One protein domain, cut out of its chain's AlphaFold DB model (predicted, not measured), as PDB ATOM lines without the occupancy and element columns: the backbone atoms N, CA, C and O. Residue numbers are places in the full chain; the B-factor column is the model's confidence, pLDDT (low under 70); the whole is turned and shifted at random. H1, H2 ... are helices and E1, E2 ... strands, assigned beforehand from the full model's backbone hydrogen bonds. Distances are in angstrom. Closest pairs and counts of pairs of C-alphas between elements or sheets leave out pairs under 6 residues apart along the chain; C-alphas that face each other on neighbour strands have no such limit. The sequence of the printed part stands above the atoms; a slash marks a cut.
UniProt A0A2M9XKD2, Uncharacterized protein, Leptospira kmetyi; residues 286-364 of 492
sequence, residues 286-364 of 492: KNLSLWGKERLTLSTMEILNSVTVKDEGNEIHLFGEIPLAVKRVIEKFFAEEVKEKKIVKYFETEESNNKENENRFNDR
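Overview. This is residues 286 to 364 of the 492 residues of an uncharacterized protein of Leptospira kmetyi (UniProt A0A2M9XKD2). A small wall of three strands has a cluster of three helices, H1, H2 and H3, toward one end of the long axis, while H4 leads away toward the other end. H3 runs along the sheet over E3, the hairpin of H1 and H2 sits next to H3, and residues 357 to 364 of H4 stick out as a free arm. The printed part has 79 residues, with four named helices and three named strands in the order H1, H2, E1, E2, H3, E3, H4; the mixed sheet has the order E1, E2, E3, with E1 and E2 antiparallel and E2 and E3 parallel. The class is mixed, helices and strands. The whole is only just compact, close to loose, with a radius of gyration of the C-alphas of 13.7 A, and elongated, spanning 45 by 26 by 18 A.

Arrangement. In the sheet, E2, residues 315 to 319, is the inner strand. E1, residues 308 to 312, forms a hairpin with E2; N 310 and O 317 are within hydrogen-bond range at 2.9 A, and the directions stand at 161 degrees. E3, residues 343 to 347, is parallel to E2 at 23 degrees, with N 347 and O 318 at 2.8 A. H3, residues 324 to 336, is on the sheet over E3, at a height over the sheet of 10.4 A; on the local plane, fitted to just 6 C-alphas of the sheet, it runs along the strands at 12 degrees to E3. Their closest C-alphas, of Glu 331 and Val 344, are 7.1 A apart. E2, H3 and E3 make a strand-helix-strand unit, two parallel neighbour strands with a helix between, and its crossover is right-handed. H2, residues 298 to 306, only just touches H3, with 3 pairs of C-alphas within 8 A, and of H3 with residue 326 alone; the closest are those of Thr 300 and Val 326, 6.6 A, and the lines are about perpendicular at 80 degrees. H1, residues 286 to 293, touches H2 in a helical hairpin, opposite ways at a shallow tilt of 20 degrees, closest at the C-alphas of Gly 292 and Met 301, 6.8 A. H1 and H3 are close but not clearly touching, the C-alphas of Leu 288 and Phe 333 being 6.7 A apart. H4, residues 350 to 364, only grazes the sheet with residues 350 to 356, and is apart from H1, H2 and H3. In H1, H2, H3 and H4 every O i to N i+4 pair is within hydrogen-bond range.

Along the chain. E1 begins at C-alpha 308, (56.731, 113.016, 296.622), and spans 13.2 A; E2 spans 13.0 A and E3 13.4 A. H3 is 18.0 A long, H2 12.3 A and H1 10.9 A, with C-alpha 286 at (53.844, 104.761, 305.767). H4 is 21.6 A long and ends at C-alpha 364, (36.164, 132.581, 294.459).

Size, cuts and confidence. The two C-alphas farthest apart are those of Glu 294 and Arg 364, 45.5 A. Without the free stretch the body spans 37 by 27 by 18 A. The printed part has no cut and no long link; the link from H3 to E3 is short and the others are tight. The mean pLDDT of the printed part is 70.9; it is under 70 at residues 299, 312 to 314, 339 to 340, 343 and 348 to 364, and H4 has a mean of 50.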
ATOM      1  N   LYS A 286      52.945 105.689 305.074       77.69
ATOM      2  CA  LYS A 286      53.844 104.761 305.767       77.69
ATOM      3  C   LYS A 286      53.281 103.336 305.795       77.69
ATOM      4  O   LYS A 286      54.040 102.387 305.592       77.69
ATOM      5  N   ASN A 287      51.971 103.185 305.987       78.44
ATOM      6  CA  ASN A 287      51.311 101.881 305.967       78.44
ATOM      7  C   ASN A 287      51.194 101.313 304.550       78.44
ATOM      8  O   ASN A 287      51.371 100.109 304.395       78.44
ATOM      9  N   LEU A 288      51.004 102.153 303.523       80.31
ATOM     10  CA  LEU A 288      51.092 101.725 302.119       80.31
ATOM     11  C   LEU A 288      52.480 101.149 301.809       80.31
ATOM     12  O   LEU A 288      52.591 100.067 301.239       80.31
ATOM     13  N   SER A 289      53.545 101.849 302.215       78.69
ATOM     14  CA  SER A 289      54.923 101.387 302.007       78.69
ATOM     15  C   SER A 289      55.199 100.075 302.753       78.69
ATOM     16  O   SER A 289      55.813  99.164 302.199       78.69
ATOM     17  N   LEU A 290      54.706  99.932 303.991       79.44
ATOM     18  CA  LEU A 290      54.850  98.697 304.768       79.44
ATOM     19  C   LEU A 290      54.080  97.526 304.132       79.44
ATOM     20  O   LEU A 290      54.641  96.448 303.967       79.44
ATOM     21  N   TRP A 291      52.830  97.759 303.729       83.06
ATOM     22  CA  TRP A 291      51.976  96.786 303.044       83.06
ATOM     23  C   TRP A 291      52.561  96.362 301.691       83.06
ATOM     24  O   TRP A 291      52.511  95.189 301.320       83.06
ATOM     25  N   GLY A 292      53.168  97.306 300.971       78.25
ATOM     26  CA  GLY A 292      53.775  97.073 299.669       78.25
ATOM     27  C   GLY A 292      55.045  96.221 299.718       78.25
ATOM     28  O   GLY A 292      55.258  95.416 298.816       78.25
ATOM     29  N   LYS A 293      55.863  96.328 300.775       76.81
ATOM     30  CA  LYS A 293      57.156  95.615 300.883       76.81
ATOM     31  C   LYS A 293      57.055  94.096 300.744       76.81
ATOM     32  O   LYS A 293      57.989  93.481 300.242       76.81
ATOM     33  N   GLU A 294      55.952  93.503 301.186       72.38
ATOM     34  CA  GLU A 294      55.745  92.049 301.139       72.38
ATOM     35  C   GLU A 294      54.921  91.596 299.923       72.38
ATOM     36  O   GLU A 294      54.807  90.399 299.665       72.38
ATOM     37  N   ARG A 295      54.320  92.537 299.181       75.06
ATOM     38  CA  ARG A 295      53.279  92.250 298.174       75.06
ATOM     39  C   ARG A 295      53.569  92.803 296.785       75.06
ATOM     40  O   ARG A 295      52.945  92.371 295.818       75.06
ATOM     41  N   LEU A 296      54.483  93.758 296.677       80.31
ATOM     42  CA  LEU A 296      54.828  94.441 295.437       80.31
ATOM     43  C   LEU A 296      56.251  94.089 295.008       80.31
ATOM     44  O   LEU A 296      57.107  93.727 295.814       80.31
ATOM     45  N   THR A 297      56.510  94.199 293.708       77.62
ATOM     46  CA  THR A 297      57.850  94.001 293.151       77.62
ATOM     47  C   THR A 297      58.790  95.128 293.582       77.62
ATOM     48  O   THR A 297      58.356  96.251 293.853       77.62
ATOM     49  N   LEU A 298      60.098  94.845 293.593       72.94
ATOM     50  CA  LEU A 298      61.131  95.828 293.948       72.94
ATOM     51  C   LEU A 298      61.022  97.113 293.110       72.94
ATOM     52  O   LEU A 298      61.084  98.200 293.667       72.94
ATOM     53  N   SER A 299      60.745  96.991 291.808       69.56
ATOM     54  CA  SER A 299      60.556  98.138 290.907       69.56
ATOM     55  C   SER A 299      59.336  98.996 291.273       69.56
ATOM     56  O   SER A 299      59.433 100.220 291.299       69.56
ATOM     57  N   THR A 300      58.199  98.388 291.627       73.81
ATOM     58  CA  THR A 300      57.017  99.138 292.088       73.81
ATOM     59  C   THR A 300      57.294  99.844 293.417       73.81
ATOM     60  O   THR A 300      56.861 100.977 293.614       73.81
ATOM     61  N   MET A 301      58.047  99.204 294.316       81.56
ATOM     62  CA  MET A 301      58.460  99.802 295.587       81.56
ATOM     63  C   MET A 301      59.447 100.960 295.409       81.56
ATOM     64  O   MET A 301      59.353 101.948 296.130       81.56
ATOM     65  N   GLU A 302      60.370 100.871 294.452       75.94
ATOM     66  CA  GLU A 302      61.277 101.968 294.093       75.94
ATOM     67  C   GLU A 302      60.501 103.182 293.583       75.94
ATOM     68  O   GLU A 302      60.755 104.296 294.040       75.94
ATOM     69  N   ILE A 303      59.498 102.958 292.727       77.50
ATOM     70  CA  ILE A 303      58.617 104.027 292.247       77.50
ATOM     71  C   ILE A 303      57.867 104.650 293.428       77.50
ATOM     72  O   ILE A 303      57.976 105.855 293.621       77.50
ATOM     73  N   LEU A 304      57.198 103.854 294.274       79.44
ATOM     74  CA  LEU A 304      56.473 104.350 295.457       79.44
ATOM     75  C   LEU A 304      57.354 105.156 296.425       79.44
ATOM     76  O   LEU A 304      56.880 106.121 297.018       79.44
ATOM     77  N   ASN A 305      58.626 104.779 296.579       77.62
ATOM     78  CA  ASN A 305      59.576 105.494 297.434       77.62
ATOM     79  C   ASN A 305      60.111 106.785 296.790       77.62
ATOM     80  O   ASN A 305      60.611 107.647 297.506       77.62
ATOM     81  N   SER A 306      60.036 106.904 295.461       74.44
ATOM     82  CA  SER A 306      60.418 108.113 294.718       74.44
ATOM     83  C   SER A 306      59.291 109.144 294.596       74.44
ATOM     84  O   SER A 306      59.569 110.303 294.295       74.44
ATOM     85  N   VAL A 307      58.034 108.750 294.847       79.31
ATOM     86  CA  VAL A 307      56.889 109.670 294.795       79.31
ATOM     87  C   VAL A 307      56.968 110.670 295.945       79.31
ATOM     88  O   VAL A 307      57.068 110.289 297.112       79.31
ATOM     89  N   THR A 308      56.863 111.956 295.615       76.06
ATOM     90  CA  THR A 308      56.731 113.016 296.622       76.06
ATOM     91  C   THR A 308      55.270 113.101 297.057       76.06
ATOM     92  O   THR A 308      54.376 113.159 296.210       76.06
ATOM     93  N   VAL A 309      55.019 113.071 298.369       78.94
ATOM     94  CA  VAL A 309      53.668 112.963 298.943       78.94
ATOM     95  C   VAL A 309      53.414 114.061 299.963       78.94
ATOM     96  O   VAL A 309      54.224 114.257 300.869       78.94
ATOM     97  N   LYS A 310      52.257 114.722 299.858       74.94
ATOM     98  CA  LYS A 310      51.707 115.601 300.899       74.94
ATOM     99  C   LYS A 310      50.406 114.994 301.430       74.94
ATOM    100  O   LYS A 310      49.506 114.684 300.654       74.94
ATOM    101  N   ASP A 311      50.348 114.770 302.743       70.75
ATOM    102  CA  ASP A 311      49.162 114.250 303.436       70.75
ATOM    103  C   ASP A 311      48.372 115.433 304.010       70.75
ATOM    104  O   ASP A 311      48.790 116.059 304.985       70.75
ATOM    105  N   GLU A 312      47.252 115.760 303.372       67.94
ATOM    106  CA  GLU A 312      46.339 116.833 303.764       67.94
ATOM    107  C   GLU A 312      45.070 116.227 304.367       67.94
ATOM    108  O   GLU A 312      43.979 116.306 303.804       67.94
ATOM    109  N   GLY A 313      45.210 115.593 305.534       67.44
ATOM    110  CA  GLY A 313      44.089 115.103 306.338       67.44
ATOM    111  C   GLY A 313      43.244 114.050 305.616       67.44
ATOM    112  O   GLY A 313      43.476 112.860 305.795       67.44
ATOM    113  N   ASN A 314      42.264 114.484 304.821       68.38
ATOM    114  CA  ASN A 314      41.365 113.632 304.038       68.38
ATOM    115  C   ASN A 314      41.857 113.362 302.597       68.38
ATOM    116  O   ASN A 314      41.312 112.496 301.906       68.38
ATOM    117  N   GLU A 315      42.878 114.090 302.135       74.38
ATOM    118  CA  GLU A 315      43.417 113.990 300.776       74.38
ATOM    119  C   GLU A 315      44.916 113.664 300.786       74.38
ATOM    120  O   GLU A 315      45.678 114.141 301.627       74.38
ATOM    121  N   ILE A 316      45.347 112.823 299.844       78.88
ATOM    122  CA  ILE A 316      46.759 112.518 299.603       78.88
ATOM    123  C   ILE A 316      47.132 113.082 298.239       78.88
ATOM    124  O   ILE A 316      46.600 112.653 297.213       78.88
ATOM    125  N   HIS A 317      48.060 114.033 298.235       75.81
ATOM    126  CA  HIS A 317      48.575 114.677 297.033       75.81
ATOM    127  C   HIS A 317      49.887 114.015 296.619       75.81
ATOM    128  O   HIS A 317      50.848 113.987 297.391       75.81
ATOM    129  N   LEU A 318      49.912 113.465 295.408       80.25
ATOM    130  CA  LEU A 318      51.052 112.762 294.832       80.25
ATOM    131  C   LEU A 318      51.627 113.564 293.671       80.25
ATOM    132  O   LEU A 318      50.897 113.896 292.739       80.25
ATOM    133  N   PHE A 319      52.930 113.835 293.715       73.31
ATOM    134  CA  PHE A 319      53.620 114.649 292.715       73.31
ATOM    135  C   PHE A 319      54.555 113.805 291.844       73.31
ATOM    136  O   PHE A 319      55.306 112.967 292.356       73.31
ATOM    137  N   GLY A 320      54.527 114.069 290.537       70.75
ATOM    138  CA  GLY A 320      55.386 113.463 289.523       70.75
ATOM    139  C   GLY A 320      54.683 112.447 288.618       70.75
ATOM    140  O   GLY A 320      53.532 112.051 288.824       70.75
ATOM    141  N   GLU A 321      55.401 111.998 287.589       73.25
ATOM    142  CA  GLU A 321      54.912 110.994 286.644       73.25
ATOM    143  C   GLU A 321      54.875 109.599 287.285       73.25
ATOM    144  O   GLU A 321      55.876 108.888 287.374       73.25
ATOM    145  N   ILE A 322      53.689 109.184 287.735       79.94
ATOM    146  CA  ILE A 322      53.463 107.845 288.292       79.94
ATOM    147  C   ILE A 322      52.863 106.941 287.207       79.94
ATOM    148  O   ILE A 322      51.762 107.228 286.719       79.94
ATOM    149  N   PRO A 323      53.507 105.810 286.855       80.25
ATOM    150  CA  PRO A 323      52.946 104.850 285.913       80.25
ATOM    151  C   PRO A 323      51.560 104.358 286.346       80.25
ATOM    152  O   PRO A 323      51.323 104.072 287.522       80.25
ATOM    153  N   LEU A 324      50.652 104.176 285.382       72.81
ATOM    154  CA  LEU A 324      49.249 103.807 285.630       72.81
ATOM    155  C   LEU A 324      49.092 102.536 286.487       72.81
ATOM    156  O   LEU A 324      48.174 102.433 287.298       72.81
ATOM    157  N   ALA A 325      50.006 101.573 286.342       77.25
ATOM    158  CA  ALA A 325      50.017 100.354 287.148       77.25
ATOM    159  C   ALA A 325      50.227 100.635 288.647       77.25
ATOM    160  O   ALA A 325      49.601  99.989 289.480       77.25
ATOM    161  N   VAL A 326      51.067 101.618 288.989       81.25
ATOM    162  CA  VAL A 326      51.348 102.009 290.377       81.25
ATOM    163  C   VAL A 326      50.196 102.842 290.943       81.25
ATOM    164  O   VAL A 326      49.797 102.608 292.081       81.25
ATOM    165  N   LYS A 327      49.576 103.713 290.130       82.94
ATOM    166  CA  LYS A 327      48.346 104.443 290.504       82.94
ATOM    167  C   LYS A 327      47.237 103.494 290.971       82.94
ATOM    168  O   LYS A 327      46.703 103.657 292.063       82.94
ATOM    169  N   ARG A 328      46.997 102.410 290.222       79.69
ATOM    170  CA  ARG A 328      46.009 101.378 290.594       79.69
ATOM    171  C   ARG A 328      46.319 100.689 291.923       79.69
ATOM    172  O   ARG A 328      45.401 100.328 292.650       79.69
ATOM    173  N   VAL A 329      47.596 100.474 292.241       83.56
ATOM    174  CA  VAL A 329      48.011  99.864 293.516       83.56
ATOM    175  C   VAL A 329      47.737 100.809 294.685       83.56
ATOM    176  O   VAL A 329      47.229 100.370 295.715       83.56
ATOM    177  N   ILE A 330      48.042 102.096 294.510       82.00
ATOM    178  CA  ILE A 330      47.791 103.143 295.504       82.00
ATOM    179  C   ILE A 330      46.286 103.266 295.766       82.00
ATOM    180  O   ILE A 330      45.850 103.185 296.911       82.00
ATOM    181  N   GLU A 331      45.493 103.390 294.701       80.56
ATOM    182  CA  GLU A 331      44.031 103.468 294.776       80.56
ATOM    183  C   GLU A 331      43.440 102.244 295.472       80.56
ATOM    184  O   GLU A 331      42.625 102.385 296.382       80.56
ATOM    185  N   LYS A 332      43.901 101.040 295.113       81.75
ATOM    186  CA  LYS A 332      43.443  99.795 295.736       81.75
ATOM    187  C   LYS A 332      43.729  99.760 297.236       81.75
ATOM    188  O   LYS A 332      42.860  99.370 298.011       81.75
ATOM    189  N   PHE A 333      44.920 100.174 297.659       81.69
ATOM    190  CA  PHE A 333      45.270 100.206 299.077       81.69
ATOM    191  C   PHE A 333      44.356 101.151 299.863       81.69
ATOM    192  O   PHE A 333      43.733 100.724 300.833       81.69
ATOM    193  N   PHE A 334      44.212 102.402 299.413       78.44
ATOM    194  CA  PHE A 334      43.384 103.398 300.103       78.44
ATOM    195  C   PHE A 334      41.872 103.137 299.984       78.44
ATOM    196  O   PHE A 334      41.103 103.674 300.782       78.44
ATOM    197  N   ALA A 335      41.440 102.287 299.046       75.44
ATOM    198  CA  ALA A 335      40.045 101.879 298.891       75.44
ATOM    199  C   ALA A 335      39.663 100.604 299.672       75.44
ATOM    200  O   ALA A 335      38.540 100.533 300.179       75.44
ATOM    201  N   GLU A 336      40.549  99.599 299.743       74.94
ATOM    202  CA  GLU A 336      40.217  98.236 300.206       74.94
ATOM    203  C   GLU A 336      40.938  97.792 301.490       74.94
ATOM    204  O   GLU A 336      40.450  96.902 302.190       74.94
ATOM    205  N   GLU A 337      42.112  98.349 301.797       71.69
ATOM    206  CA  GLU A 337      43.004  97.828 302.852       71.69
ATOM    207  C   GLU A 337      43.040  98.719 304.107       71.69
ATOM    208  O   GLU A 337      43.709  98.396 305.094       71.69
ATOM    209  N   VAL A 338      42.298  99.828 304.089       76.31
ATOM    210  CA  VAL A 338      42.373 100.919 305.063       76.31
ATOM    211  C   VAL A 338      41.019 101.163 305.750       76.31
ATOM    212  O   VAL A 338      39.968 100.980 305.141       76.31
ATOM    213  N   LYS A 339      41.038 101.582 307.028       66.94
ATOM    214  CA  LYS A 339      39.826 101.881 307.828       66.94
ATOM    215  C   LYS A 339      39.022 103.086 307.320       66.94
ATOM    216  O   LYS A 339      37.799 103.016 307.258       66.94
ATOM    217  N   GLU A 340      39.704 104.175 306.968       66.00
ATOM    218  CA  GLU A 340      39.108 105.425 306.480       66.00
ATOM    219  C   GLU A 340      39.573 105.698 305.049       66.00
ATOM    220  O   GLU A 340      40.771 105.777 304.772       66.00
ATOM    221  N   LYS A 341      38.622 105.813 304.120       72.38
ATOM    222  CA  LYS A 341      38.918 106.023 302.700       72.38
ATOM    223  C   LYS A 341      39.393 107.459 302.483       72.38
ATOM    224  O   LYS A 341      38.634 108.387 302.740       72.38
ATOM    225  N   LYS A 342      40.613 107.626 301.969       72.69
ATOM    226  CA  LYS A 342      41.163 108.927 301.555       72.69
ATOM    227  C   LYS A 342      41.079 109.108 300.042       72.69
ATOM    228  O   LYS A 342      41.178 108.136 299.291       72.69
ATOM    229  N   ILE A 343      40.934 110.355 299.600       69.75
ATOM    230  CA  ILE A 343      40.951 110.716 298.175       69.75
ATOM    231  C   ILE A 343      42.403 110.943 297.748       69.75
ATOM    232  O   ILE A 343      43.138 111.682 298.398       69.75
ATOM    233  N   VAL A 344      42.821 110.314 296.651       76.50
ATOM    234  CA  VAL A 344      44.180 110.443 296.104       76.50
ATOM    235  C   VAL A 344      44.138 111.348 294.872       76.50
ATOM    236  O   VAL A 344      43.387 111.069 293.938       76.50
ATOM    237  N   LYS A 345      44.939 112.420 294.858       75.75
ATOM    238  CA  LYS A 345      45.098 113.330 293.710       75.75
ATOM    239  C   LYS A 345      46.525 113.278 293.178       75.75
ATOM    240  O   LYS A 345      47.473 113.129 293.945       75.75
ATOM    241  N   TYR A 346      46.660 113.416 291.862       79.00
ATOM    242  CA  TYR A 346      47.931 113.321 291.150       79.00
ATOM    243  C   TYR A 346      48.244 114.648 290.459       79.00
ATOM    244  O   TYR A 346      47.401 115.153 289.725       79.00
ATOM    245  N   PHE A 347      49.457 115.157 290.646       71.88
ATOM    246  CA  PHE A 347      49.943 116.419 290.089       71.88
ATOM    247  C   PHE A 347      51.289 116.200 289.389       71.88
ATOM    248  O   PHE A 347      52.092 115.386 289.843       71.88
ATOM    249  N   GLU A 348      51.572 116.923 288.303       64.25
ATOM    250  CA  GLU A 348      52.862 116.813 287.596       64.25
ATOM    251  C   GLU A 348      54.013 117.430 288.406       64.25
ATOM    252  O   GLU A 348      55.096 116.855 288.484       64.25
ATOM    253  N   THR A 349      53.768 118.562 289.070       65.19
ATOM    254  CA  THR A 349      54.759 119.285 289.889       65.19
ATOM    255  C   THR A 349      54.107 119.952 291.099       65.19
ATOM    256  O   THR A 349      52.905 120.222 291.102       65.19
ATOM    257  N   GLU A 350      54.880 120.279 292.138       59.56
ATOM    258  CA  GLU A 350      54.341 121.033 293.283       59.56
ATOM    259  C   GLU A 350      53.812 122.424 292.881       59.56
ATOM    260  O   GLU A 350      52.825 122.898 293.441       59.56
ATOM    261  N   GLU A 351      54.403 123.038 291.853       58.38
ATOM    262  CA  GLU A 351      53.970 124.322 291.287       58.38
ATOM    263  C   GLU A 351      52.590 124.242 290.617       58.38
ATOM    264  O   GLU A 351      51.816 125.199 290.680       58.38
ATOM    265  N   SER A 352      52.243 123.094 290.018       57.94
ATOM    266  CA  SER A 352      50.918 122.876 289.417       57.94
ATOM    267  C   SER A 352      49.788 122.839 290.458       57.94
ATOM    268  O   SER A 352      48.710 123.367 290.201       57.94
ATOM    269  N   ASN A 353      50.055 122.342 291.674       50.38
ATOM    270  CA  ASN A 353      49.101 122.375 292.789       50.38
ATOM    271  C   ASN A 353      48.923 123.796 293.359       50.38
ATOM    272  O   ASN A 353      47.809 124.197 293.688       50.38
ATOM    273  N   ASN A 354      49.991 124.601 293.416       54.25
ATOM    274  CA  ASN A 354      49.868 126.010 293.811       54.25
ATOM    275  C   ASN A 354      49.040 126.807 292.792       54.25
ATOM    276  O   ASN A 354      48.170 127.565 293.205       54.25
ATOM    277  N   LYS A 355      49.216 126.565 291.485       54.56
ATOM    278  CA  LYS A 355      48.388 127.172 290.426       54.56
ATOM    279  C   LYS A 355      46.926 126.712 290.464       54.56
ATOM    280  O   LYS A 355      46.043 127.527 290.226       54.56
ATOM    281  N   GLU A 356      46.634 125.448 290.782       55.16
ATOM    282  CA  GLU A 356      45.247 124.985 290.970       55.16
ATOM    283  C   GLU A 356      44.588 125.575 292.224       55.16
ATOM    284  O   GLU A 356      43.411 125.942 292.187       55.16
ATOM    285  N   ASN A 357      45.333 125.718 293.322       51.84
ATOM    286  CA  ASN A 357      44.830 126.355 294.539       51.84
ATOM    287  C   ASN A 357      44.671 127.872 294.374       51.84
ATOM    288  O   ASN A 357      43.668 128.419 294.832       51.84
ATOM    289  N   GLU A 358      45.581 128.541 293.659       48.78
ATOM    290  CA  GLU A 358      45.443 129.946 293.256       48.78
ATOM    291  C   GLU A 358      44.285 130.138 292.276       48.78
ATOM    292  O   GLU A 358      43.526 131.083 292.441       48.78
ATOM    293  N   ASN A 359      44.056 129.223 291.329       51.00
ATOM    294  CA  ASN A 359      42.886 129.273 290.445       51.00
ATOM    295  C   ASN A 359      41.574 129.031 291.203       51.00
ATOM    296  O   ASN A 359      40.600 129.729 290.949       51.00
ATOM    297  N   ARG A 360      41.533 128.134 292.199       49.38
ATOM    298  CA  ARG A 360      40.359 127.964 293.081       49.38
ATOM    299  C   ARG A 360      40.120 129.162 293.999       49.38
ATOM    300  O   ARG A 360      38.970 129.459 294.331       49.38
ATOM    301  N   PHE A 361      41.182 129.850 294.417       37.41
ATOM    302  CA  PHE A 361      41.081 131.104 295.160       37.41
ATOM    303  C   PHE A 361      40.622 132.241 294.235       37.41
ATOM    304  O   PHE A 361      39.712 132.987 294.588       37.41
ATOM    305  N   ASN A 362      41.141 132.297 293.008       39.66
ATOM    306  CA  ASN A 362      40.797 133.282 291.987       39.66
ATOM    307  C   ASN A 362      39.398 133.075 291.392       39.66
ATOM    308  O   ASN A 362      38.760 134.067 291.070       39.66
ATOM    309  N   ASP A 363      38.859 131.857 291.335       43.09
ATOM    310  CA  ASP A 363      37.457 131.600 290.963       43.09
ATOM    311  C   ASP A 363      36.482 132.007 292.077       43.09
ATOM    312  O   ASP A 363      35.356 132.428 291.804       43.09
ATOM    313  N   ARG A 364      36.917 131.978 293.345       37.72
ATOM    314  CA  ARG A 364      36.164 132.581 294.459       37.72
ATOM    315  C   ARG A 364      36.284 134.106 294.495       37.72
ATOM    316  O   ARG A 364      35.352 134.771 294.944       37.72
TER     317      ARG A 364